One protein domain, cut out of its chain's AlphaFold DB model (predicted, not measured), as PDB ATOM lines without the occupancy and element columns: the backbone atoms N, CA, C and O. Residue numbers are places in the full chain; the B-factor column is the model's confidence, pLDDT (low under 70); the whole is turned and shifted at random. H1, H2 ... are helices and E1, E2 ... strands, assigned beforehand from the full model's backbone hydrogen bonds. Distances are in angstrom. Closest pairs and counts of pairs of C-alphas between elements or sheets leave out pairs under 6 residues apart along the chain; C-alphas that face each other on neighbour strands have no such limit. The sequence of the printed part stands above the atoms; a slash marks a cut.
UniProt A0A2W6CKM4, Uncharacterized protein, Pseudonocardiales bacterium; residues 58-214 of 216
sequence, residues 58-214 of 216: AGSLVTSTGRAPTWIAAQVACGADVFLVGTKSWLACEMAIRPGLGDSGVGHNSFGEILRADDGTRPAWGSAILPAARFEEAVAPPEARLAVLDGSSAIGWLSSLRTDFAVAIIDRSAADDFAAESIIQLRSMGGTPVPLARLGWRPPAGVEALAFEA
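Overview. This is residues 58 to 214 of the 216 residues of an uncharacterized protein of Pseudonocardiales bacterium (UniProt A0A2W6CKM4). A twisted sheet of six strands runs through the body, with H5 and H6 side by side over one face and H3 over the E2 and E1 part of the opposite face. Beyond the sheet, on the side away from H5 and H6, H1, H2 and H4 with residues 95 to 110 make a looser end. The 157 printed residues, of mixed class, hold H1 H2 E1 H3 H4 E2 E3 H5 E4 H6 E5 H7 E6 in that order. The mixed sheet runs E2 E1 E3 E4 E6 E5; the whole is compact, radius of gyration of the C-alphas 16.1 A, spanning 46 by 34 by 28 A.

Along the chain. Find C-alpha 60 at (85.292, -74.547, -17.569), where H1, residues 60 to 64, begins. Next come H2, 68 to 76, 14.0 A long, E1, 82 to 86, 13.4 A, H3, 88 to 94, and H4, 111 to 115. Then read E2, 127 to 131, E3, 146 to 150, H5, 154 to 160, and E4, 165 to 171, 20.2 A. H6, 178 to 188, 15.6 A, begins at (119.893, -90.029, -15.747). E5, 192 to 194, H7, 196 to 199, and E6, 207 to 213, 20.4 A, follow; E6 ends at (103.843, -89.357, -0.056).

Arrangement. Start at E1: it is parallel to E2, with N 84 and O 128 2.8 A apart, and to E3, with N 85 and O 148 2.8 A apart. E3 and E4 are parallel, N 149 to O 167 2.8 A. E6 is antiparallel to E4, N 168 to O 210 2.8 A, and to the edge strand E5, N 194 to O 211 2.8 A. E1, H3 H4, E2 and E3, H5, E4 are strand-helix-strand units, parallel neighbour strands joined through helices, and E4, H6, E5 is a split one, with E6 between its strands; the three crossovers are right-handed. H5, over E3 at a height over the sheet of 8.5 A, is on the same face as H6, at 9.8 A; the closest C-alphas, of Ile 155 and Ser 182, are 7.1 A apart, close but not clearly touching. H3, at 8.7 A, is on the opposite face. H4 and H7 only graze the sheet; H1 and H2 are not on it. H1 and H2 are close but not clearly touching, with the C-alphas of Val 62 and Ala 68 closest at 5.6 A. Every O i to N i+4 pair is within hydrogen-bond range in H1, H3, H4 and H6, against 3 of 5 in H2 and 0 of 3 in H5, which has 3 of 4 O i to N i+3 pairs; H7 is too short for an i+4 pair.

Size, cuts and confidence. Look for the farthest C-alphas at Gly 105 and Ser 188, 48.2 A apart. The printed part has no cut; the links H3 to H4, H4 to E2 and E2 to E3 are long. Mean pLDDT of the printed part is 83.0, under 70 at residues 103 to 104, 173 to 190 and 214.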
ATOM      1  N   ALA A  58      84.959 -68.284 -12.544       94.06
ATOM      2  CA  ALA A  58      85.367 -69.674 -12.686       94.06
ATOM      3  C   ALA A  58      85.093 -70.152 -14.120       94.06
ATOM      4  O   ALA A  58      83.958 -70.139 -14.588       94.06
ATOM      5  N   GLY A  59      86.148 -70.572 -14.805       94.38
ATOM      6  CA  GLY A  59      86.104 -71.114 -16.152       94.38
ATOM      7  C   GLY A  59      85.738 -72.595 -16.159       94.38
ATOM      8  O   GLY A  59      85.403 -73.206 -15.138       94.38
ATOM      9  N   SER A  60      85.824 -73.203 -17.334       93.88
ATOM     10  CA  SER A  60      85.292 -74.547 -17.569       93.88
ATOM     11  C   SER A  60      85.981 -75.663 -16.799       93.88
ATOM     12  O   SER A  60      85.304 -76.537 -16.255       93.88
ATOM     13  N   LEU A  61      87.308 -75.619 -16.673       92.44
ATOM     14  CA  LEU A  61      88.043 -76.616 -15.896       92.44
ATOM     15  C   LEU A  61      87.707 -76.528 -14.396       92.44
ATOM     16  O   LEU A  61      87.477 -77.538 -13.737       92.44
ATOM     17  N   VAL A  62      87.602 -75.312 -13.855       93.31
ATOM     18  CA  VAL A  62      87.219 -75.080 -12.450       93.31
ATOM     19  C   VAL A  62      85.778 -75.535 -12.197       93.31
ATOM     20  O   VAL A  62      85.474 -76.122 -11.160       93.31
ATOM     21  N   THR A  63      84.889 -75.294 -13.160       92.94
ATOM     22  CA  THR A  63      83.472 -75.666 -13.066       92.94
ATOM     23  C   THR A  63      83.276 -77.178 -13.140       92.94
ATOM     24  O   THR A  63      82.623 -77.753 -12.274       92.94
ATOM     25  N   SER A  64      83.885 -77.839 -14.124       90.44
ATOM     26  CA  SER A  64      83.777 -79.295 -14.318       90.44
ATOM     27  C   SER A  64      84.376 -80.117 -13.180       90.44
ATOM     28  O   SER A  64      83.914 -81.220 -12.911       90.44
ATOM     29  N   THR A  65      85.362 -79.566 -12.470       89.12
ATOM     30  CA  THR A  65      85.946 -80.184 -11.270       89.12
ATOM     31  C   THR A  65      85.168 -79.867  -9.987       89.12
ATOM     32  O   THR A  65      85.620 -80.201  -8.896       89.12
ATOM     33  N   GLY A  66      84.009 -79.202 -10.087       91.12
ATOM     34  CA  GLY A  66      83.163 -78.860  -8.942       91.12
ATOM     35  C   GLY A  66      83.746 -77.778  -8.026       91.12
ATOM     36  O   GLY A  66      83.252 -77.581  -6.919       91.12
ATOM     37  N   ARG A  67      84.788 -77.055  -8.460       92.50
ATOM     38  CA  ARG A  67      85.493 -76.054  -7.637       92.50
ATOM     39  C   ARG A  67      84.929 -74.641  -7.758       92.50
ATOM     40  O   ARG A  67      85.318 -73.775  -6.972       92.50
ATOM     41  N   ALA A  68      83.996 -74.406  -8.684       93.81
ATOM     42  CA  ALA A  68      83.367 -73.099  -8.896       93.81
ATOM     43  C   ALA A  68      82.802 -72.449  -7.610       93.81
ATOM     44  O   ALA A  68      83.087 -71.269  -7.401       93.81
ATOM     45  N   PRO A  69      82.119 -73.169  -6.690       94.94
ATOM     46  CA  PRO A  69      81.610 -72.572  -5.446       94.94
ATOM     47  C   PRO A  69      82.705 -72.014  -4.524       94.94
ATOM     48  O   PRO A  69      82.466 -71.085  -3.761       94.94
ATOM     49  N   THR A  70      83.921 -72.561  -4.603       93.31
ATOM     50  CA  THR A  70      85.072 -72.153  -3.777       93.31
ATOM     51  C   THR A  70      86.023 -71.197  -4.494       93.31
ATOM     52  O   THR A  70      87.059 -70.832  -3.941       93.31
ATOM     53  N   TRP A  71      85.699 -70.781  -5.723       93.00
ATOM     54  CA  TRP A  71      86.608 -70.008  -6.569       93.00
ATOM     55  C   TRP A  71      87.036 -68.692  -5.920       93.00
ATOM     56  O   TRP A  71      88.229 -68.439  -5.796       93.00
ATOM     57  N   ILE A  72      86.085 -67.885  -5.435       92.81
ATOM     58  CA  ILE A  72      86.391 -66.602  -4.783       92.81
ATOM     59  C   ILE A  72      87.297 -66.818  -3.565       92.81
ATOM     60  O   ILE A  72      88.300 -66.120  -3.428       92.81
ATOM     61  N   ALA A  73      86.990 -67.821  -2.737       91.44
ATOM     62  CA  ALA A  73      87.786 -68.165  -1.563       91.44
ATOM     63  C   ALA A  73      89.220 -68.561  -1.924       91.44
ATOM     64  O   ALA A  73      90.168 -68.076  -1.309       91.44
ATOM     65  N   ALA A  74      89.397 -69.364  -2.975       89.75
ATOM     66  CA  ALA A  74      90.720 -69.697  -3.482       89.75
ATOM     67  C   ALA A  74      91.465 -68.443  -3.971       89.75
ATOM     68  O   ALA A  74      92.641 -68.269  -3.681       89.75
ATOM     69  N   GLN A  75      90.801 -67.517  -4.660       90.00
ATOM     70  CA  GLN A  75      91.466 -66.331  -5.215       90.00
ATOM     71  C   GLN A  75      91.947 -65.327  -4.153       90.00
ATOM     72  O   GLN A  75      92.843 -64.533  -4.435       90.00
ATOM     73  N   VAL A  76      91.402 -65.369  -2.933       89.38
ATOM     74  CA  VAL A  76      91.861 -64.534  -1.803       89.38
ATOM     75  C   VAL A  76      92.773 -65.252  -0.818       89.38
ATOM     76  O   VAL A  76      93.336 -64.586   0.050       89.38
ATOM     77  N   ALA A  77      92.890 -66.577  -0.902       85.75
ATOM     78  CA  ALA A  77      93.751 -67.333  -0.004       85.75
ATOM     79  C   ALA A  77      95.223 -66.972  -0.255       85.75
ATOM     80  O   ALA A  77      95.659 -66.881  -1.404       85.75
ATOM     81  N   CYS A  78      95.969 -66.763   0.829       80.88
ATOM     82  CA  CYS A  78      97.402 -66.492   0.808       80.88
ATOM     83  C   CYS A  78      98.170 -67.694   1.353       80.88
ATOM     84  O   CYS A  78      97.717 -68.325   2.307       80.88
ATOM     85  N   GLY A  79      99.342 -67.940   0.774       78.44
ATOM     86  CA  GLY A  79     100.186 -69.088   1.083       78.44
ATOM     87  C   GLY A  79     100.276 -70.021  -0.120       78.44
ATOM     88  O   GLY A  79      99.294 -70.243  -0.828       78.44
ATOM     89  N   ALA A  80     101.474 -70.524  -0.393       83.06
ATOM     90  CA  ALA A  80     101.707 -71.435  -1.501       83.06
ATOM     91  C   ALA A  80     101.415 -72.881  -1.076       83.06
ATOM     92  O   ALA A  80     102.289 -73.550  -0.543       83.06
ATOM     93  N   ASP A  81     100.213 -73.382  -1.367       87.19
ATOM     94  CA  ASP A  81      99.832 -74.784  -1.121       87.19
ATOM     95  C   ASP A  81     100.657 -75.767  -1.978       87.19
ATOM     96  O   ASP A  81     100.840 -76.936  -1.620       87.19
ATOM     97  N   VAL A  82     101.132 -75.287  -3.131       91.38
ATOM     98  CA  VAL A  82     101.887 -76.049  -4.129       91.38
ATOM     99  C   VAL A  82     103.142 -75.278  -4.529       91.38
ATOM    100  O   VAL A  82     103.094 -74.061  -4.688       91.38
ATOM    101  N   PHE A  83     104.253 -75.952  -4.803       92.94
ATOM    102  CA  PHE A  83     105.320 -75.342  -5.597       92.94
ATOM    103  C   PHE A  83     105.727 -76.217  -6.773       92.94
ATOM    104  O   PHE A  83     105.676 -77.444  -6.719       92.94
ATOM    105  N   LEU A  84     106.100 -75.539  -7.851       93.69
ATOM    106  CA  LEU A  84     106.561 -76.117  -9.100       93.69
ATOM    107  C   LEU A  84     108.070 -75.893  -9.184       93.69
ATOM    108  O   LEU A  84     108.530 -74.765  -8.994       93.69
ATOM    109  N   VAL A  85     108.829 -76.938  -9.478       92.69
ATOM    110  CA  VAL A  85     110.275 -76.885  -9.686       92.69
ATOM    111  C   VAL A  85     110.560 -77.269 -11.124       92.69
ATOM    112  O   VAL A  85     110.109 -78.314 -11.570       92.69
ATOM    113  N   GLY A  86     111.335 -76.462 -11.836       91.75
ATOM    114  CA  GLY A  86     111.730 -76.776 -13.208       91.75
ATOM    115  C   GLY A  86     112.499 -75.630 -13.846       91.75
ATOM    116  O   GLY A  86     113.117 -74.804 -13.162       91.75
ATOM    117  N   THR A  87     112.441 -75.531 -15.171       90.94
ATOM    118  CA  THR A  87     112.969 -74.362 -15.883       90.94
ATOM    119  C   THR A  87     112.033 -73.175 -15.657       90.94
ATOM    120  O   THR A  87     111.026 -73.021 -16.343       90.94
ATOM    121  N   LYS A  88     112.359 -72.316 -14.679       88.50
ATOM    122  CA  LYS A  88     111.480 -71.228 -14.205       88.50
ATOM    123  C   LYS A  88     110.912 -70.351 -15.326       88.50
ATOM    124  O   LYS A  88     109.746 -69.980 -15.260       88.50
ATOM    125  N   SER A  89     111.713 -70.012 -16.337       88.75
ATOM    126  CA  SER A  89     111.252 -69.208 -17.477       88.75
ATOM    127  C   SER A  89     110.200 -69.934 -18.318       88.75
ATOM    128  O   SER A  89     109.238 -69.304 -18.743       88.75
ATOM    129  N   TRP A  90     110.343 -71.245 -18.522       91.44
ATOM    130  CA  TRP A  90     109.379 -72.056 -19.269       91.44
ATOM    131  C   TRP A  90     108.076 -72.212 -18.489       91.44
ATOM    132  O   TRP A  90     107.026 -71.823 -18.994       91.44
ATOM    133  N   LEU A  91     108.155 -72.624 -17.219       90.94
ATOM    134  CA  LEU A  91     106.983 -72.738 -16.342       90.94
ATOM    135  C   LEU A  91     106.226 -71.407 -16.210       90.94
ATOM    136  O   LEU A  91     104.998 -71.380 -16.200       90.94
ATOM    137  N   ALA A  92     106.940 -70.278 -16.139       90.44
ATOM    138  CA  ALA A  92     106.315 -68.959 -16.101       90.44
ATOM    139  C   ALA A  92     105.558 -68.632 -17.400       90.44
ATOM    140  O   ALA A  92     104.453 -68.092 -17.334       90.44
ATOM    141  N   CYS A  93     106.109 -68.979 -18.569       91.25
ATOM    142  CA  CYS A  93     105.415 -68.831 -19.851       91.25
ATOM    143  C   CYS A  93     104.152 -69.703 -19.918       91.25
ATOM    144  O   CYS A  93     103.101 -69.239 -20.364       91.25
ATOM    145  N   GLU A  94     104.215 -70.936 -19.414       92.50
ATOM    146  CA  GLU A  94     103.075 -71.858 -19.396       92.50
ATOM    147  C   GLU A  94     101.905 -71.361 -18.541       92.50
ATOM    148  O   GLU A  94     100.755 -71.697 -18.819       92.50
ATOM    149  N   MET A  95     102.132 -70.470 -17.568       92.38
ATOM    150  CA  MET A  95     101.046 -69.859 -16.784       92.38
ATOM    151  C   MET A  95     100.036 -69.067 -17.635       92.38
ATOM    152  O   MET A  95      98.930 -68.771 -17.157       92.38
ATOM    153  N   ALA A  96     100.389 -68.723 -18.878       92.69
ATOM    154  CA  ALA A  96      99.497 -68.090 -19.846       92.69
ATOM    155  C   ALA A  96      98.556 -69.080 -20.558       92.69
ATOM    156  O   ALA A  96      97.524 -68.650 -21.081       92.69
ATOM    157  N   ILE A  97      98.866 -70.382 -20.559       94.25
ATOM    158  CA  ILE A  97      98.038 -71.427 -21.179       94.25
ATOM    159  C   ILE A  97      96.675 -71.466 -20.492       94.25
ATOM    160  O   ILE A  97      96.584 -71.400 -19.266       94.25
ATOM    161  N   ARG A  98      95.612 -71.580 -21.293       94.12
ATOM    162  CA  ARG A  98      94.216 -71.606 -20.845       94.12
ATOM    163  C   ARG A  98      93.594 -72.975 -21.109       94.12
ATOM    164  O   ARG A  98      93.016 -73.167 -22.178       94.12
ATOM    165  N   PRO A  99      93.728 -73.942 -20.186       90.56
ATOM    166  CA  PRO A  99      93.091 -75.240 -20.354       90.56
ATOM    167  C   PRO A  99      91.566 -75.123 -20.230       90.56
ATOM    168  O   PRO A  99      91.038 -74.330 -19.443       90.56
ATOM    169  N   GLY A 100      90.848 -75.972 -20.958       87.69
ATOM    170  CA  GLY A 100      89.394 -76.013 -20.900       87.69
ATOM    171  C   GLY A 100      88.814 -77.288 -21.495       87.69
ATOM    172  O   GLY A 100      89.469 -77.994 -22.258       87.69
ATOM    173  N   LEU A 101      87.568 -77.580 -21.129       83.12
ATOM    174  CA  LEU A 101      86.779 -78.648 -21.739       83.12
ATOM    175  C   LEU A 101      85.937 -78.070 -22.879       83.12
ATOM    176  O   LEU A 101      84.848 -77.552 -22.637       83.12
ATOM    177  N   GLY A 102      86.462 -78.155 -24.105       74.00
ATOM    178  CA  GLY A 102      85.784 -77.719 -25.331       74.00
ATOM    179  C   GLY A 102      85.300 -76.262 -25.311       74.00
ATOM    180  O   GLY A 102      85.750 -75.442 -24.502       74.00
ATOM    181  N   ASP A 103      84.341 -75.958 -26.188       68.94
ATOM    182  CA  ASP A 103      83.628 -74.673 -26.226       68.94
ATOM    183  C   ASP A 103      82.545 -74.613 -25.146       68.94
ATOM    184  O   ASP A 103      81.338 -74.569 -25.375       68.94
ATOM    185  N   SER A 104      82.992 -74.623 -23.901       63.91
ATOM    186  CA  SER A 104      82.173 -74.247 -22.761       63.91
ATOM    187  C   SER A 104      81.916 -72.734 -22.806       63.91
ATOM    188  O   SER A 104      82.859 -71.952 -22.663       63.91
ATOM    189  N   GLY A 105      80.662 -72.288 -22.915       73.19
ATOM    190  CA  GLY A 105      80.292 -70.857 -22.918       73.19
ATOM    191  C   GLY A 105      80.700 -70.046 -21.668       73.19
ATOM    192  O   GLY A 105      80.441 -68.852 -21.598       73.19
ATOM    193  N   VAL A 106      81.347 -70.684 -20.686       78.38
ATOM    194  CA  VAL A 106      81.865 -70.104 -19.433       78.38
ATOM    195  C   VAL A 106      83.305 -69.568 -19.571       78.38
ATOM    196  O   VAL A 106      83.832 -68.959 -18.642       78.38
ATOM    197  N   GLY A 107      83.957 -69.787 -20.719       88.50
ATOM    198  CA  GLY A 107      85.345 -69.385 -20.968       88.50
ATOM    199  C   GLY A 107      86.388 -70.243 -20.237       88.50
ATOM    200  O   GLY A 107      86.069 -71.197 -19.519       88.50
ATOM    201  N   HIS A 108      87.667 -69.916 -20.441       93.50
ATOM    202  CA  HIS A 108      88.810 -70.683 -19.926       93.50
ATOM    203  C   HIS A 108      89.714 -69.807 -19.056       93.50
ATOM    204  O   HIS A 108      90.120 -68.717 -19.476       93.50
ATOM    205  N   ASN A 109      90.056 -70.292 -17.859       94.00
ATOM    206  CA  ASN A 109      91.054 -69.648 -17.007       94.00
ATOM    207  C   ASN A 109      92.463 -70.061 -17.418       94.00
ATOM    208  O   ASN A 109      92.660 -71.181 -17.884       94.00
ATOM    209  N   SER A 110      93.446 -69.190 -17.194       93.50
ATOM    210  CA  SER A 110      94.847 -69.577 -17.379       93.50
ATOM    211  C   SER A 110      95.355 -70.455 -16.229       93.50
ATOM    212  O   SER A 110      94.826 -70.387 -15.115       93.50
ATOM    213  N   PHE A 111      96.420 -71.234 -16.441       92.50
ATOM    214  CA  PHE A 111      97.086 -71.952 -15.345       92.50
ATOM    215  C   PHE A 111      97.513 -71.006 -14.232       92.50
ATOM    216  O   PHE A 111      97.303 -71.309 -13.062       92.50
ATOM    217  N   GLY A 112      98.011 -69.820 -14.579       90.94
ATOM    218  CA  GLY A 112      98.299 -68.792 -13.595       90.94
ATOM    219  C   GLY A 112      97.070 -68.453 -12.751       90.94
ATOM    220  O   GLY A 112      97.182 -68.345 -11.540       90.94
ATOM    221  N   GLU A 113      95.887 -68.250 -13.339       90.94
ATOM    222  CA  GLU A 113      94.645 -67.980 -12.582       90.94
ATOM    223  C   GLU A 113      94.234 -69.152 -11.679       90.94
ATOM    224  O   GLU A 113      93.825 -68.921 -10.544       90.94
ATOM    225  N   ILE A 114      94.379 -70.390 -12.154       91.94
ATOM    226  CA  ILE A 114      93.976 -71.604 -11.427       91.94
ATOM    227  C   ILE A 114      94.949 -71.929 -10.286       91.94
ATOM    228  O   ILE A 114      94.532 -72.107  -9.141       91.94
ATOM    229  N   LEU A 115      96.244 -72.002 -10.595       90.56
ATOM    230  CA  LEU A 115      97.311 -72.343  -9.653       90.56
ATOM    231  C   LEU A 115      97.693 -71.157  -8.766       90.56
ATOM    232  O   LEU A 115      98.223 -71.350  -7.678       90.56
ATOM    233  N   ARG A 116      97.378 -69.933  -9.209       90.94
ATOM    234  CA  ARG A 116      97.721 -68.680  -8.525       90.94
ATOM    235  C   ARG A 116      99.233 -68.586  -8.286       90.94
ATOM    236  O   ARG A 116      99.653 -68.258  -7.182       90.94
ATOM    237  N   ALA A 117     100.031 -68.881  -9.312       86.62
ATOM    238  CA  ALA A 117     101.488 -68.833  -9.222       86.62
ATOM    239  C   ALA A 117     101.990 -67.436  -8.841       86.62
ATOM    240  O   ALA A 117     101.516 -66.438  -9.390       86.62
ATOM    241  N   ASP A 118     102.950 -67.370  -7.918       84.25
ATOM    242  CA  ASP A 118     103.612 -66.126  -7.548       84.25
ATOM    243  C   ASP A 118     104.499 -65.625  -8.696       84.25
ATOM    244  O   ASP A 118     105.670 -65.980  -8.834       84.25
ATOM    245  N   ASP A 119     103.905 -64.779  -9.529       76.12
ATOM    246  CA  ASP A 119     104.554 -64.050 -10.616       76.12
ATOM    247  C   ASP A 119     105.055 -62.660 -10.166       76.12
ATOM    248  O   ASP A 119     105.443 -61.834 -10.990       76.12
ATOM    249  N   GLY A 120     105.004 -62.355  -8.860       76.31
ATOM    250  CA  GLY A 120     105.298 -61.033  -8.297       76.31
ATOM    251  C   GLY A 120     104.256 -59.960  -8.634       76.31
ATOM    252  O   GLY A 120     104.305 -58.846  -8.099       76.31
ATOM    253  N   THR A 121     103.283 -60.276  -9.493       74.81
ATOM    254  CA  THR A 121     102.241 -59.348  -9.930       74.81
ATOM    255  C   THR A 121     100.908 -59.562  -9.224       74.81
ATOM    256  O   THR A 121     100.023 -58.701  -9.310       74.81
ATOM    257  N   ARG A 122     100.730 -60.693  -8.542       76.44
ATOM    258  CA  ARG A 122      99.458 -61.061  -7.925       76.44
ATOM    259  C   ARG A 122      99.367 -60.633  -6.458       76.44
ATOM    260  O   ARG A 122     100.332 -60.756  -5.709       76.44
ATOM    261  N   PRO A 123      98.189 -60.140  -6.038       74.50
ATOM    262  CA  PRO A 123      97.932 -59.731  -4.656       74.50
ATOM    263  C   PRO A 123      97.818 -60.913  -3.680       74.50
ATOM    264  O   PRO A 123      97.986 -60.730  -2.480       74.50
ATOM    265  N   ALA A 124      97.529 -62.109  -4.190       73.69
ATOM    266  CA  ALA A 124      97.518 -63.366  -3.460       73.69
ATOM    267  C   ALA A 124      98.081 -64.457  -4.378       73.69
ATOM    268  O   ALA A 124      97.894 -64.395  -5.597       73.69
ATOM    269  N   TRP A 125      98.770 -65.433  -3.799       77.81
ATOM    270  CA  TRP A 125      99.301 -66.585  -4.517       77.81
ATOM    271  C   TRP A 125      98.913 -67.867  -3.790       77.81
ATOM    272  O   TRP A 125      98.715 -67.868  -2.576       77.81
ATOM    273  N   GLY A 126      98.771 -68.924  -4.580       78.12
ATOM    274  CA  GLY A 126      98.494 -70.294  -4.164       78.12
ATOM    275  C   GLY A 126      99.594 -71.263  -4.565       78.12
ATOM    276  O   GLY A 126      99.595 -72.401  -4.102       78.12
ATOM    277  N   SER A 127     100.535 -70.822  -5.406       89.69
ATOM    278  CA  SER A 127     101.707 -71.612  -5.737       89.69
ATOM    279  C   SER A 127     102.970 -70.781  -5.938       89.69
ATOM    280  O   SER A 127     102.901 -69.578  -6.191       89.69
ATOM    281  N   ALA A 128     104.131 -71.423  -5.825       90.38
ATOM    282  CA  ALA A 128     105.435 -70.841  -6.146       90.38
ATOM    283  C   ALA A 128     106.069 -71.541  -7.360       90.38
ATOM    284  O   ALA A 128     105.842 -72.730  -7.574       90.38
ATOM    285  N   ILE A 129     106.877 -70.813  -8.138       91.25
ATOM    286  CA  ILE A 129     107.696 -71.378  -9.225       91.25
ATOM    287  C   ILE A 129     109.171 -71.205  -8.862       91.25
ATOM    288  O   ILE A 129     109.686 -70.080  -8.807       91.25
ATOM    289  N   LEU A 130     109.845 -72.326  -8.631       91.25
ATOM    290  CA  LEU A 130     111.236 -72.406  -8.210       91.25
ATOM    291  C   LEU A 130     112.107 -72.951  -9.350       91.25
ATOM    292  O   LEU A 130     111.669 -73.809 -10.121       91.25
ATOM    293  N   PRO A 131     113.338 -72.440  -9.504       90.50
ATOM    294  CA  PRO A 131     114.260 -72.979 -10.486       90.50
ATOM    295  C   PRO A 131     114.789 -74.345 -10.023       90.50
ATOM    296  O   PRO A 131     115.162 -74.519  -8.865       90.50
ATOM    297  N   ALA A 132     114.867 -75.305 -10.944       87.31
ATOM    298  CA  ALA A 132     115.592 -76.553 -10.713       87.31
ATOM    299  C   ALA A 132     117.103 -76.297 -10.558       87.31
ATOM    300  O   ALA A 132     117.760 -76.874  -9.693       87.31
ATOM    301  N   ALA A 133     117.646 -75.380 -11.366       81.06
ATOM    302  CA  ALA A 133     119.021 -74.914 -11.240       81.06
ATOM    303  C   ALA A 133     119.209 -74.086  -9.958       81.06
ATOM    304  O   ALA A 133     118.343 -73.288  -9.606       81.06
ATOM    305  N   ARG A 134     120.377 -74.224  -9.313       76.62
ATOM    306  CA  ARG A 134     120.723 -73.535  -8.053       76.62
ATOM    307  C   ARG A 134     119.720 -73.809  -6.927       76.62
ATOM    308  O   ARG A 134     119.326 -72.895  -6.209       76.62
ATOM    309  N   PHE A 135     119.302 -75.069  -6.778       76.06
ATOM    310  CA  PHE A 135     118.322 -75.466  -5.762       76.06
ATOM    311  C   PHE A 135     118.719 -75.040  -4.337       76.06
ATOM    312  O   PHE A 135     117.847 -74.724  -3.541       76.06
ATOM    313  N   GLU A 136     120.019 -74.957  -4.035       73.00
ATOM    314  CA  GLU A 136     120.541 -74.496  -2.740       73.00
ATOM    315  C   GLU A 136     120.175 -73.036  -2.409       73.00
ATOM    316  O   GLU A 136     120.071 -72.671  -1.242       73.00
ATOM    317  N   GLU A 137     119.954 -72.196  -3.425       77.56
ATOM    318  CA  GLU A 137     119.559 -70.789  -3.264       77.56
ATOM    319  C   GLU A 137     118.033 -70.617  -3.169       77.56
ATOM    320  O   GLU A 137     117.538 -69.549  -2.799       77.56
ATOM    321  N   ALA A 138     117.268 -71.645  -3.538       81.31
ATOM    322  CA  ALA A 138     115.820 -71.577  -3.635       81.31
ATOM    323  C   ALA A 138     115.160 -72.131  -2.365       81.31
ATOM    324  O   ALA A 138     115.448 -73.232  -1.907       81.31
ATOM    325  N   VAL A 139     114.221 -71.367  -1.808       84.19
ATOM    326  CA  VAL A 139     113.521 -71.734  -0.572       84.19
ATOM    327  C   VAL A 139     112.116 -72.217  -0.912       84.19
ATOM    328  O   VAL A 139     111.305 -71.456  -1.447       84.19
ATOM    329  N   ALA A 140     111.827 -73.483  -0.600       86.75
ATOM    330  CA  ALA A 140     110.475 -74.022  -0.691       86.75
ATOM    331  C   ALA A 140     109.543 -73.298   0.299       86.75
ATOM    332  O   ALA A 140     109.944 -73.068   1.444       86.75
ATOM    333  N   PRO A 141     108.303 -72.953  -0.096       87.88
ATOM    334  CA  PRO A 141     107.336 -72.390   0.836       87.88
ATOM    335  C   PRO A 141     107.050 -73.383   1.975       87.88
ATOM    336  O   PRO A 141     106.705 -74.533   1.689       87.88
ATOM    337  N   PRO A 142     107.186 -72.983   3.251       86.38
ATOM    338  CA  PRO A 142     107.015 -73.890   4.387       86.38
ATOM    339  C   PRO A 142     105.581 -74.417   4.534       86.38
ATOM    340  O   PRO A 142     105.371 -75.472   5.124       86.38
ATOM    341  N   GLU A 143     104.592 -73.693   4.012       87.44
ATOM    342  CA  GLU A 143     103.185 -74.088   4.004       87.44
ATOM    343  C   GLU A 143     102.813 -75.049   2.863       87.44
ATOM    344  O   GLU A 143     101.691 -75.562   2.835       87.44
ATOM    345  N   ALA A 144     103.727 -75.295   1.919       89.75
ATOM    346  CA  ALA A 144     103.430 -76.120   0.762       89.75
ATOM    347  C   ALA A 144     103.232 -77.583   1.146       89.75
ATOM    348  O   ALA A 144     104.038 -78.198   1.841       89.75
ATOM    349  N   ARG A 145     102.160 -78.167   0.616       90.38
ATOM    350  CA  ARG A 145     101.798 -79.571   0.840       90.38
ATOM    351  C   ARG A 145     102.109 -80.446  -0.365       90.38
ATOM    352  O   ARG A 145     102.202 -81.659  -0.218       90.38
ATOM    353  N   LEU A 146     102.289 -79.844  -1.539       91.38
ATOM    354  CA  LEU A 146     102.598 -80.544  -2.781       91.38
ATOM    355  C   LEU A 146     103.790 -79.901  -3.497       91.38
ATOM    356  O   LEU A 146     103.782 -78.704  -3.780       91.38
ATOM    357  N   ALA A 147     104.766 -80.726  -3.860       92.06
ATOM    358  CA  ALA A 147     105.824 -80.377  -4.798       92.06
ATOM    359  C   ALA A 147     105.548 -81.024  -6.162       92.06
ATOM    360  O   ALA A 147     105.244 -82.215  -6.230       92.06
ATOM    361  N   VAL A 148     105.683 -80.267  -7.248       92.88
ATOM    362  CA  VAL A 148     105.707 -80.806  -8.616       92.88
ATOM    363  C   VAL A 148     107.082 -80.536  -9.206       92.88
ATOM    364  O   VAL A 148     107.485 -79.382  -9.325       92.88
ATOM    365  N   LEU A 149     107.805 -81.595  -9.543       91.56
ATOM    366  CA  LEU A 149     109.148 -81.552 -10.104       91.56
ATOM    367  C   LEU A 149     109.048 -81.841 -11.599       91.56
ATOM    368  O   LEU A 149     108.689 -82.949 -11.988       91.56
ATOM    369  N   ASP A 150     109.336 -80.844 -12.421       90.31
ATOM    370  CA  ASP A 150     109.255 -80.908 -13.872       90.31
ATOM    371  C   ASP A 150     110.655 -81.036 -14.490       90.31
ATOM    372  O   ASP A 150     111.468 -80.103 -14.462       90.31
ATOM    373  N   GLY A 151     110.934 -82.223 -15.024       85.25
ATOM    374  CA  GLY A 151     112.184 -82.585 -15.677       85.25
ATOM    375  C   GLY A 151     113.237 -83.199 -14.749       85.25
ATOM    376  O   GLY A 151     113.195 -83.090 -13.522       85.25
ATOM    377  N   SER A 152     114.242 -83.831 -15.361       78.25
ATOM    378  CA  SER A 152     115.300 -84.573 -14.661       78.25
ATOM    379  C   SER A 152     116.112 -83.711 -13.689       78.25
ATOM    380  O   SER A 152     116.515 -84.183 -12.633       78.25
ATOM    381  N   SER A 153     116.326 -82.428 -13.991       81.44
ATOM    382  CA  SER A 153     117.058 -81.519 -13.096       81.44
ATOM    383  C   SER A 153     116.265 -81.154 -11.837       81.44
ATOM    384  O   SER A 153     116.861 -80.895 -10.792       81.44
ATOM    385  N   ALA A 154     114.929 -81.162 -11.899       87.06
ATOM    386  CA  ALA A 154     114.072 -80.858 -10.756       87.06
ATOM    387  C   ALA A 154     114.066 -81.990  -9.719       87.06
ATOM    388  O   ALA A 154     113.875 -81.731  -8.533       87.06
ATOM    389  N   ILE A 155     114.344 -83.228 -10.135       79.38
ATOM    390  CA  ILE A 155     114.439 -84.409  -9.262       79.38
ATOM    391  C   ILE A 155     115.477 -84.223  -8.148       79.38
ATOM    392  O   ILE A 155     115.272 -84.731  -7.048       79.38
ATOM    393  N   GLY A 156     116.549 -83.455  -8.373       77.25
ATOM    394  CA  GLY A 156     117.554 -83.178  -7.339       77.25
ATOM    395  C   GLY A 156     116.973 -82.578  -6.048       77.25
ATOM    396  O   GLY A 156     117.563 -82.726  -4.984       77.25
ATOM    397  N   TRP A 157     115.782 -81.973  -6.115       84.19
ATOM    398  CA  TRP A 157     115.062 -81.452  -4.952       84.19
ATOM    399  C   TRP A 157     114.509 -82.523  -4.021       84.19
ATOM    400  O   TRP A 157     114.187 -82.211  -2.880       84.19
ATOM    401  N   LEU A 158     114.363 -83.768  -4.475       79.56
ATOM    402  CA  LEU A 158     113.660 -84.800  -3.717       79.56
ATOM    403  C   LEU A 158     114.212 -84.976  -2.306       79.56
ATOM    404  O   LEU A 158     113.427 -85.026  -1.372       79.56
ATOM    405  N   SER A 159     115.531 -85.009  -2.130       76.38
ATOM    406  CA  SER A 159     116.158 -85.196  -0.815       76.38
ATOM    407  C   SER A 159     115.931 -84.023   0.152       76.38
ATOM    408  O   SER A 159     116.034 -84.188   1.371       76.38
ATOM    409  N   SER A 160     115.598 -82.836  -0.364       79.06
ATOM    410  CA  SER A 160     115.343 -81.631   0.427       79.06
ATOM    411  C   SER A 160     113.854 -81.328   0.621       79.06
ATOM    412  O   SER A 160     113.522 -80.410   1.375       79.06
ATOM    413  N   LEU A 161     112.948 -82.106   0.015       82.81
ATOM    414  CA  LEU A 161     111.509 -81.892   0.160       82.81
ATOM    415  C   LEU A 161     111.044 -82.074   1.613       82.81
ATOM    416  O   LEU A 161     111.552 -82.901   2.374       82.81
ATOM    417  N   ARG A 162     110.056 -81.259   1.989       83.44
ATOM    418  CA  ARG A 162     109.352 -81.279   3.286       83.44
ATOM    419  C   ARG A 162     107.829 -81.229   3.115       83.44
ATOM    420  O   ARG A 162     107.112 -80.885   4.045       83.44
ATOM    421  N   THR A 163     107.348 -81.494   1.904       87.69
ATOM    422  CA  THR A 163     105.923 -81.482   1.564       87.69
ATOM    423  C   THR A 163     105.256 -82.794   1.966       87.69
ATOM    424  O   THR A 163     105.937 -83.790   2.172       87.69
ATOM    425  N   ASP A 164     103.923 -82.824   2.030       88.81
ATOM    426  CA  ASP A 164     103.176 -84.075   2.239       88.81
ATOM    427  C   ASP A 164     103.240 -84.978   0.995       88.81
ATOM    428  O   ASP A 164     103.276 -86.202   1.096       88.81
ATOM    429  N   PHE A 165     103.242 -84.372  -0.195       88.12
ATOM    430  CA  PHE A 165     103.239 -85.071  -1.474       88.12
ATOM    431  C   PHE A 165     104.276 -84.491  -2.433       88.12
ATOM    432  O   PHE A 165     104.549 -83.286  -2.436       88.12
ATOM    433  N   ALA A 166     104.810 -85.350  -3.293       89.06
ATOM    434  CA  ALA A 166     105.679 -84.972  -4.395       89.06
ATOM    435  C   ALA A 166     105.253 -85.693  -5.675       89.06
ATOM    436  O   ALA A 166     104.928 -86.880  -5.647       89.06
ATOM    437  N   VAL A 167     105.269 -84.983  -6.799       89.94
ATOM    438  CA  VAL A 167     105.034 -85.538  -8.134       89.94
ATOM    439  C   VAL A 167     106.213 -85.172  -9.020       89.94
ATOM    440  O   VAL A 167     106.449 -83.994  -9.253       89.94
ATOM    441  N   ALA A 168     106.948 -86.161  -9.515       88.44
ATOM    442  CA  ALA A 168     108.000 -85.972 -10.505       88.44
ATOM    443  C   ALA A 168     107.463 -86.281 -11.908       88.44
ATOM    444  O   ALA A 168     106.794 -87.295 -12.100       88.44
ATOM    445  N   ILE A 169     107.762 -85.411 -12.869       88.75
ATOM    446  CA  ILE A 169     107.399 -85.518 -14.283       88.75
ATOM    447  C   ILE A 169     108.695 -85.578 -15.083       88.75
ATOM    448  O   ILE A 169     109.564 -84.722 -14.944       88.75
ATOM    449  N   ILE A 170     108.839 -86.617 -15.895       83.12
ATOM    450  CA  ILE A 170     110.055 -86.930 -16.633       83.12
ATOM    451  C   ILE A 170     109.680 -87.136 -18.092       83.12
ATOM    452  O   ILE A 170     108.895 -88.023 -18.429       83.12
ATOM    453  N   ASP A 171     110.274 -86.337 -18.966       79.38
ATOM    454  CA  ASP A 171     110.184 -86.554 -20.402       79.38
ATOM    455  C   ASP A 171     111.182 -87.645 -20.823       79.38
ATOM    456  O   ASP A 171     112.395 -87.479 -20.712       79.38
ATOM    457  N   ARG A 172     110.660 -88.788 -21.279       71.81
ATOM    458  CA  ARG A 172     111.426 -89.927 -21.810       71.81
ATOM    459  C   ARG A 172     111.614 -89.853 -23.323       71.81
ATOM    460  O   ARG A 172     112.234 -90.746 -23.896       71.81
ATOM    461  N   SER A 173     111.066 -88.834 -23.985       67.88
ATOM    462  CA  SER A 173     111.258 -88.636 -25.424       67.88
ATOM    463  C   SER A 173     112.684 -88.191 -25.768       67.88
ATOM    464  O   SER A 173     113.161 -88.465 -26.870       67.88
ATOM    465  N   ALA A 174     113.402 -87.596 -24.809       58.69
ATOM    466  CA  ALA A 174     114.848 -87.428 -24.848       58.69
ATOM    467  C   ALA A 174     115.510 -88.631 -24.155       58.69
ATOM    468  O   ALA A 174     115.165 -88.969 -23.025       58.69
ATOM    469  N   ALA A 175     116.434 -89.307 -24.841       52.31
ATOM    470  CA  ALA A 175     117.127 -90.503 -24.358       52.31
ATOM    471  C   ALA A 175     118.102 -90.177 -23.207       52.31
ATOM    472  O   ALA A 175     119.314 -90.145 -23.407       52.31
ATOM    473  N   ASP A 176     117.568 -89.887 -22.020       55.94
ATOM    474  CA  ASP A 176     118.345 -89.471 -20.856       55.94
ATOM    475  C   ASP A 176     118.377 -90.596 -19.802       55.94
ATOM    476  O   ASP A 176     117.416 -90.827 -19.056       55.94
ATOM    477  N   ASP A 177     119.494 -91.332 -19.760       52.69
ATOM    478  CA  ASP A 177     119.754 -92.426 -18.806       52.69
ATOM    479  C   ASP A 177     119.704 -91.950 -17.336       52.69
ATOM    480  O   ASP A 177     119.364 -92.724 -16.437       52.69
ATOM    481  N   PHE A 178     119.930 -90.652 -17.082       54.94
ATOM    482  CA  PHE A 178     119.893 -90.029 -15.747       54.94
ATOM    483  C   PHE A 178     118.556 -90.192 -15.013       54.94
ATOM    484  O   PHE A 178     118.507 -90.253 -13.777       54.94
ATOM    485  N   ALA A 179     117.452 -90.294 -15.754       56.19
ATOM    486  CA  ALA A 179     116.137 -90.472 -15.159       56.19
ATOM    487  C   ALA A 179     115.952 -91.870 -14.546       56.19
ATOM    488  O   ALA A 179     115.225 -92.013 -13.568       56.19
ATOM    489  N   ALA A 180     116.608 -92.916 -15.062       58.12
ATOM    490  CA  ALA A 180     116.461 -94.266 -14.511       58.12
ATOM    491  C   ALA A 180     117.113 -94.403 -13.124       58.12
ATOM    492  O   ALA A 180     116.503 -94.952 -12.204       58.12
ATOM    493  N   GLU A 181     118.312 -93.847 -12.945       62.88
ATOM    494  CA  GLU A 181     119.038 -93.869 -11.668       62.88
ATOM    495  C   GLU A 181     118.325 -93.029 -10.596       62.88
ATOM    496  O   GLU A 181     118.156 -93.463  -9.458       62.88
ATOM    497  N   SER A 182     117.780 -91.880 -10.999       60.88
ATOM    498  CA  SER A 182     116.947 -91.006 -10.168       60.88
ATOM    499  C   SER A 182     115.681 -91.686  -9.629       60.88
ATOM    500  O   SER A 182     115.289 -91.479  -8.482       60.88
ATOM    501  N   ILE A 183     115.042 -92.540 -10.434       62.12
ATOM    502  CA  ILE A 183     113.859 -93.319 -10.027       62.12
ATOM    503  C   ILE A 183     114.235 -94.450  -9.069       62.12
ATOM    504  O   ILE A 183     113.480 -94.783  -8.152       62.12
ATOM    505  N   ILE A 184     115.411 -95.047  -9.261       63.62
ATOM    506  CA  ILE A 184     115.960 -96.035  -8.331       63.62
ATOM    507  C   ILE A 184     116.290 -95.365  -6.992       63.62
ATOM    508  O   ILE A 184     115.922 -95.908  -5.951       63.62
ATOM    509  N   GLN A 185     116.876 -94.162  -7.008       61.47
ATOM    510  CA  GLN A 185     117.077 -93.346  -5.807       61.47
ATOM    511  C   GLN A 185     115.743 -92.982  -5.130       61.47
ATOM    512  O   GLN A 185     115.598 -93.145  -3.924       61.47
ATOM    513  N   LEU A 186     114.719 -92.587  -5.892       62.56
ATOM    514  CA  LEU A 186     113.359 -92.350  -5.381       62.56
ATOM    515  C   LEU A 186     112.798 -93.548  -4.605       62.56
ATOM    516  O   LEU A 186     112.216 -93.382  -3.534       62.56
ATOM    517  N   ARG A 187     112.984 -94.759  -5.140       58.34
ATOM    518  CA  ARG A 187     112.543 -96.003  -4.496       58.34
ATOM    519  C   ARG A 187     113.390 -96.359  -3.275       58.34
ATOM    520  O   ARG A 187     112.849 -96.911  -2.322       58.34
ATOM    521  N   SER A 188     114.689 -96.060  -3.287       57.47
ATOM    522  CA  SER A 188     115.595 -96.382  -2.179       57.47
ATOM    523  C   SER A 188     115.501 -95.402  -1.006       57.47
ATOM    524  O   SER A 188     115.796 -95.793   0.120       57.47
ATOM    525  N   MET A 189     115.030 -94.170  -1.227       60.66
ATOM    526  CA  MET A 189     114.838 -93.178  -0.160       60.66
ATOM    527  C   MET A 189     113.568 -93.394   0.690       60.66
ATOM    528  O   MET A 189     113.354 -92.666   1.654       60.66
ATOM    529  N   GLY A 190     112.721 -94.389   0.394       57.19
ATOM    530  CA  GLY A 190     111.676 -94.856   1.320       57.19
ATOM    531  C   GLY A 190     110.369 -94.048   1.379       57.19
ATOM    532  O   GLY A 190     109.578 -94.265   2.295       57.19
ATOM    533  N   GLY A 191     110.112 -93.140   0.431       72.19
ATOM    534  CA  GLY A 191     108.782 -92.531   0.273       72.19
ATOM    535  C   GLY A 191     107.735 -93.571  -0.145       72.19
ATOM    536  O   GLY A 191     108.070 -94.548  -0.820       72.19
ATOM    537  N   THR A 192     106.465 -93.381   0.230       83.44
ATOM    538  CA  THR A 192     105.396 -94.328  -0.146       83.44
ATOM    539  C   THR A 192     104.872 -93.975  -1.541       83.44
ATOM    540  O   THR A 192     104.308 -92.892  -1.712       83.44
ATOM    541  N   PRO A 193     105.035 -94.842  -2.562       84.25
ATOM    542  CA  PRO A 193     104.560 -94.542  -3.907       84.25
ATOM    543  C   PRO A 193     103.034 -94.438  -3.953       84.25
ATOM    544  O   PRO A 193     102.319 -95.314  -3.461       84.25
ATOM    545  N   VAL A 194     102.533 -93.401  -4.620       87.12
ATOM    546  CA  VAL A 194     101.108 -93.194  -4.887       87.12
ATOM    547  C   VAL A 194     100.835 -93.548  -6.350       87.12
ATOM    548  O   VAL A 194     101.357 -92.892  -7.253       87.12
ATOM    549  N   PRO A 195     100.007 -94.568  -6.639       86.81
ATOM    550  CA  PRO A 195      99.650 -94.894  -8.014       86.81
ATOM    551  C   PRO A 195      98.952 -93.713  -8.702       86.81
ATOM    552  O   PRO A 195      97.916 -93.253  -8.223       86.81
ATOM    553  N   LEU A 196      99.440 -93.276  -9.869       85.38
ATOM    554  CA  LEU A 196      98.830 -92.164 -10.625       85.38
ATOM    555  C   LEU A 196      97.358 -92.404 -10.981       85.38
ATOM    556  O   LEU A 196      96.566 -91.467 -11.036       85.38
ATOM    557  N   ALA A 197      96.967 -93.669 -11.154       86.00
ATOM    558  CA  ALA A 197      95.577 -94.046 -11.380       86.00
ATOM    559  C   ALA A 197      94.650 -93.595 -10.235       86.00
ATOM    560  O   ALA A 197      93.504 -93.237 -10.495       86.00
ATOM    561  N   ARG A 198      95.139 -93.550  -8.984       85.31
ATOM    562  CA  ARG A 198      94.383 -92.997  -7.843       85.31
ATOM    563  C   ARG A 198      94.210 -91.483  -7.931       85.31
ATOM    564  O   ARG A 198      93.232 -90.962  -7.412       85.31
ATOM    565  N   LEU A 199      95.127 -90.799  -8.612       79.44
ATOM    566  CA  LEU A 199      95.036 -89.371  -8.916       79.44
ATOM    567  C   LEU A 199      94.184 -89.098 -10.167       79.44
ATOM    568  O   LEU A 199      94.052 -87.950 -10.580       79.44
ATOM    569  N   GLY A 200      93.633 -90.139 -10.807       83.88
ATOM    570  CA  GLY A 200      92.898 -90.019 -12.066       83.88
ATOM    571  C   GLY A 200      93.769 -89.579 -13.247       83.88
ATOM    572  O   GLY A 200      93.237 -89.251 -14.306       83.88
ATOM    573  N   TRP A 201      95.096 -89.571 -13.087       85.38
ATOM    574  CA  TRP A 201      96.013 -89.071 -14.099       85.38
ATOM    575  C   TRP A 201      96.608 -90.215 -14.919       85.38
ATOM    576  O   TRP A 201      97.077 -91.222 -14.384       85.38
ATOM    577  N   ARG A 202      96.583 -90.049 -16.243       87.88
ATOM    578  CA  ARG A 202      97.264 -90.912 -17.209       87.88
ATOM    579  C   ARG A 202      98.265 -90.045 -17.971       87.88
ATOM    580  O   ARG A 202      97.815 -89.186 -18.731       87.88
ATOM    581  N   PRO A 203      99.578 -90.208 -17.743       86.44
ATOM    582  CA  PRO A 203     100.564 -89.411 -18.452       86.44
ATOM    583  C   PRO A 203     100.509 -89.723 -19.958       86.44
ATOM    584  O   PRO A 203     100.177 -90.852 -20.340       86.44
ATOM    585  N   PRO A 204     100.769 -88.728 -20.824       86.50
ATOM    586  CA  PRO A 204     100.821 -88.941 -22.265       86.50
ATOM    587  C   PRO A 204     101.998 -89.850 -22.653       86.50
ATOM    588  O   PRO A 204     102.938 -90.046 -21.884       86.50
ATOM    589  N   ALA A 205     101.953 -90.406 -23.866       84.31
ATOM    590  CA  ALA A 205     103.048 -91.221 -24.384       84.31
ATOM    591  C   ALA A 205     104.367 -90.427 -24.391       84.31
ATOM    592  O   ALA A 205     104.383 -89.260 -24.776       84.31
ATOM    593  N   GLY A 206     105.459 -91.066 -23.966       82.00
ATOM    594  CA  GLY A 206     106.769 -90.418 -23.835       82.00
ATOM    595  C   GLY A 206     106.971 -89.646 -22.529       82.00
ATOM    596  O   GLY A 206     108.097 -89.262 -22.252       82.00
ATOM    597  N   VAL A 207     105.941 -89.477 -21.694       84.88
ATOM    598  CA  VAL A 207     106.069 -88.874 -20.360       84.88
ATOM    599  C   VAL A 207     105.923 -89.950 -19.294       84.88
ATOM    600  O   VAL A 207     104.950 -90.703 -19.263       84.88
ATOM    601  N   GLU A 208     106.886 -90.000 -18.386       84.25
ATOM    602  CA  GLU A 208     106.797 -90.762 -17.152       84.25
ATOM    603  C   GLU A 208     106.463 -89.807 -16.009       84.25
ATOM    604  O   GLU A 208     107.039 -88.729 -15.889       84.25
ATOM    605  N   ALA A 209     105.521 -90.194 -15.157       86.69
ATOM    606  CA  ALA A 209     105.224 -89.447 -13.951       86.69
ATOM    607  C   ALA A 209     105.184 -90.381 -12.749       86.69
ATOM    608  O   ALA A 209     104.763 -91.537 -12.841       86.69
ATOM    609  N   LEU A 210     105.632 -89.873 -11.610       86.19
ATOM    610  CA  LEU A 210     105.736 -90.623 -10.372       86.19
ATOM    611  C   LEU A 210     105.234 -89.753  -9.231       86.19
ATOM    612  O   LEU A 210     105.663 -88.612  -9.097       86.19
ATOM    613  N   ALA A 211     104.335 -90.288  -8.414       88.06
ATOM    614  CA  ALA A 211     103.795 -89.594  -7.254       88.06
ATOM    615  C   ALA A 211     104.158 -90.341  -5.972       88.06
ATOM    616  O   ALA A 211     104.194 -91.573  -5.952       88.06
ATOM    617  N   PHE A 212     104.401 -89.591  -4.904       85.56
ATOM    618  CA  PHE A 212     104.837 -90.117  -3.617       85.56
ATOM    619  C   PHE A 212     104.235 -89.307  -2.475       85.56
ATOM    620  O   PHE A 212     104.068 -88.091  -2.586       85.56
ATOM    621  N   GLU A 213     103.962 -89.987  -1.369       86.31
ATOM    622  CA  GLU A 213     103.843 -89.357  -0.056       86.31
ATOM    623  C   GLU A 213     105.260 -89.112   0.471       86.31
ATOM    624  O   GLU A 213     106.066 -90.045   0.568       86.31
ATOM    625  N   ALA A 214     105.576 -87.843   0.726       68.44
ATOM    626  CA  ALA A 214     106.881 -87.411   1.202       68.44
ATOM    627  C   ALA A 214     106.978 -87.543   2.734       68.44
ATOM    628  O   ALA A 214     105.976 -87.606   3.450       68.44
TER     629      ALA A 214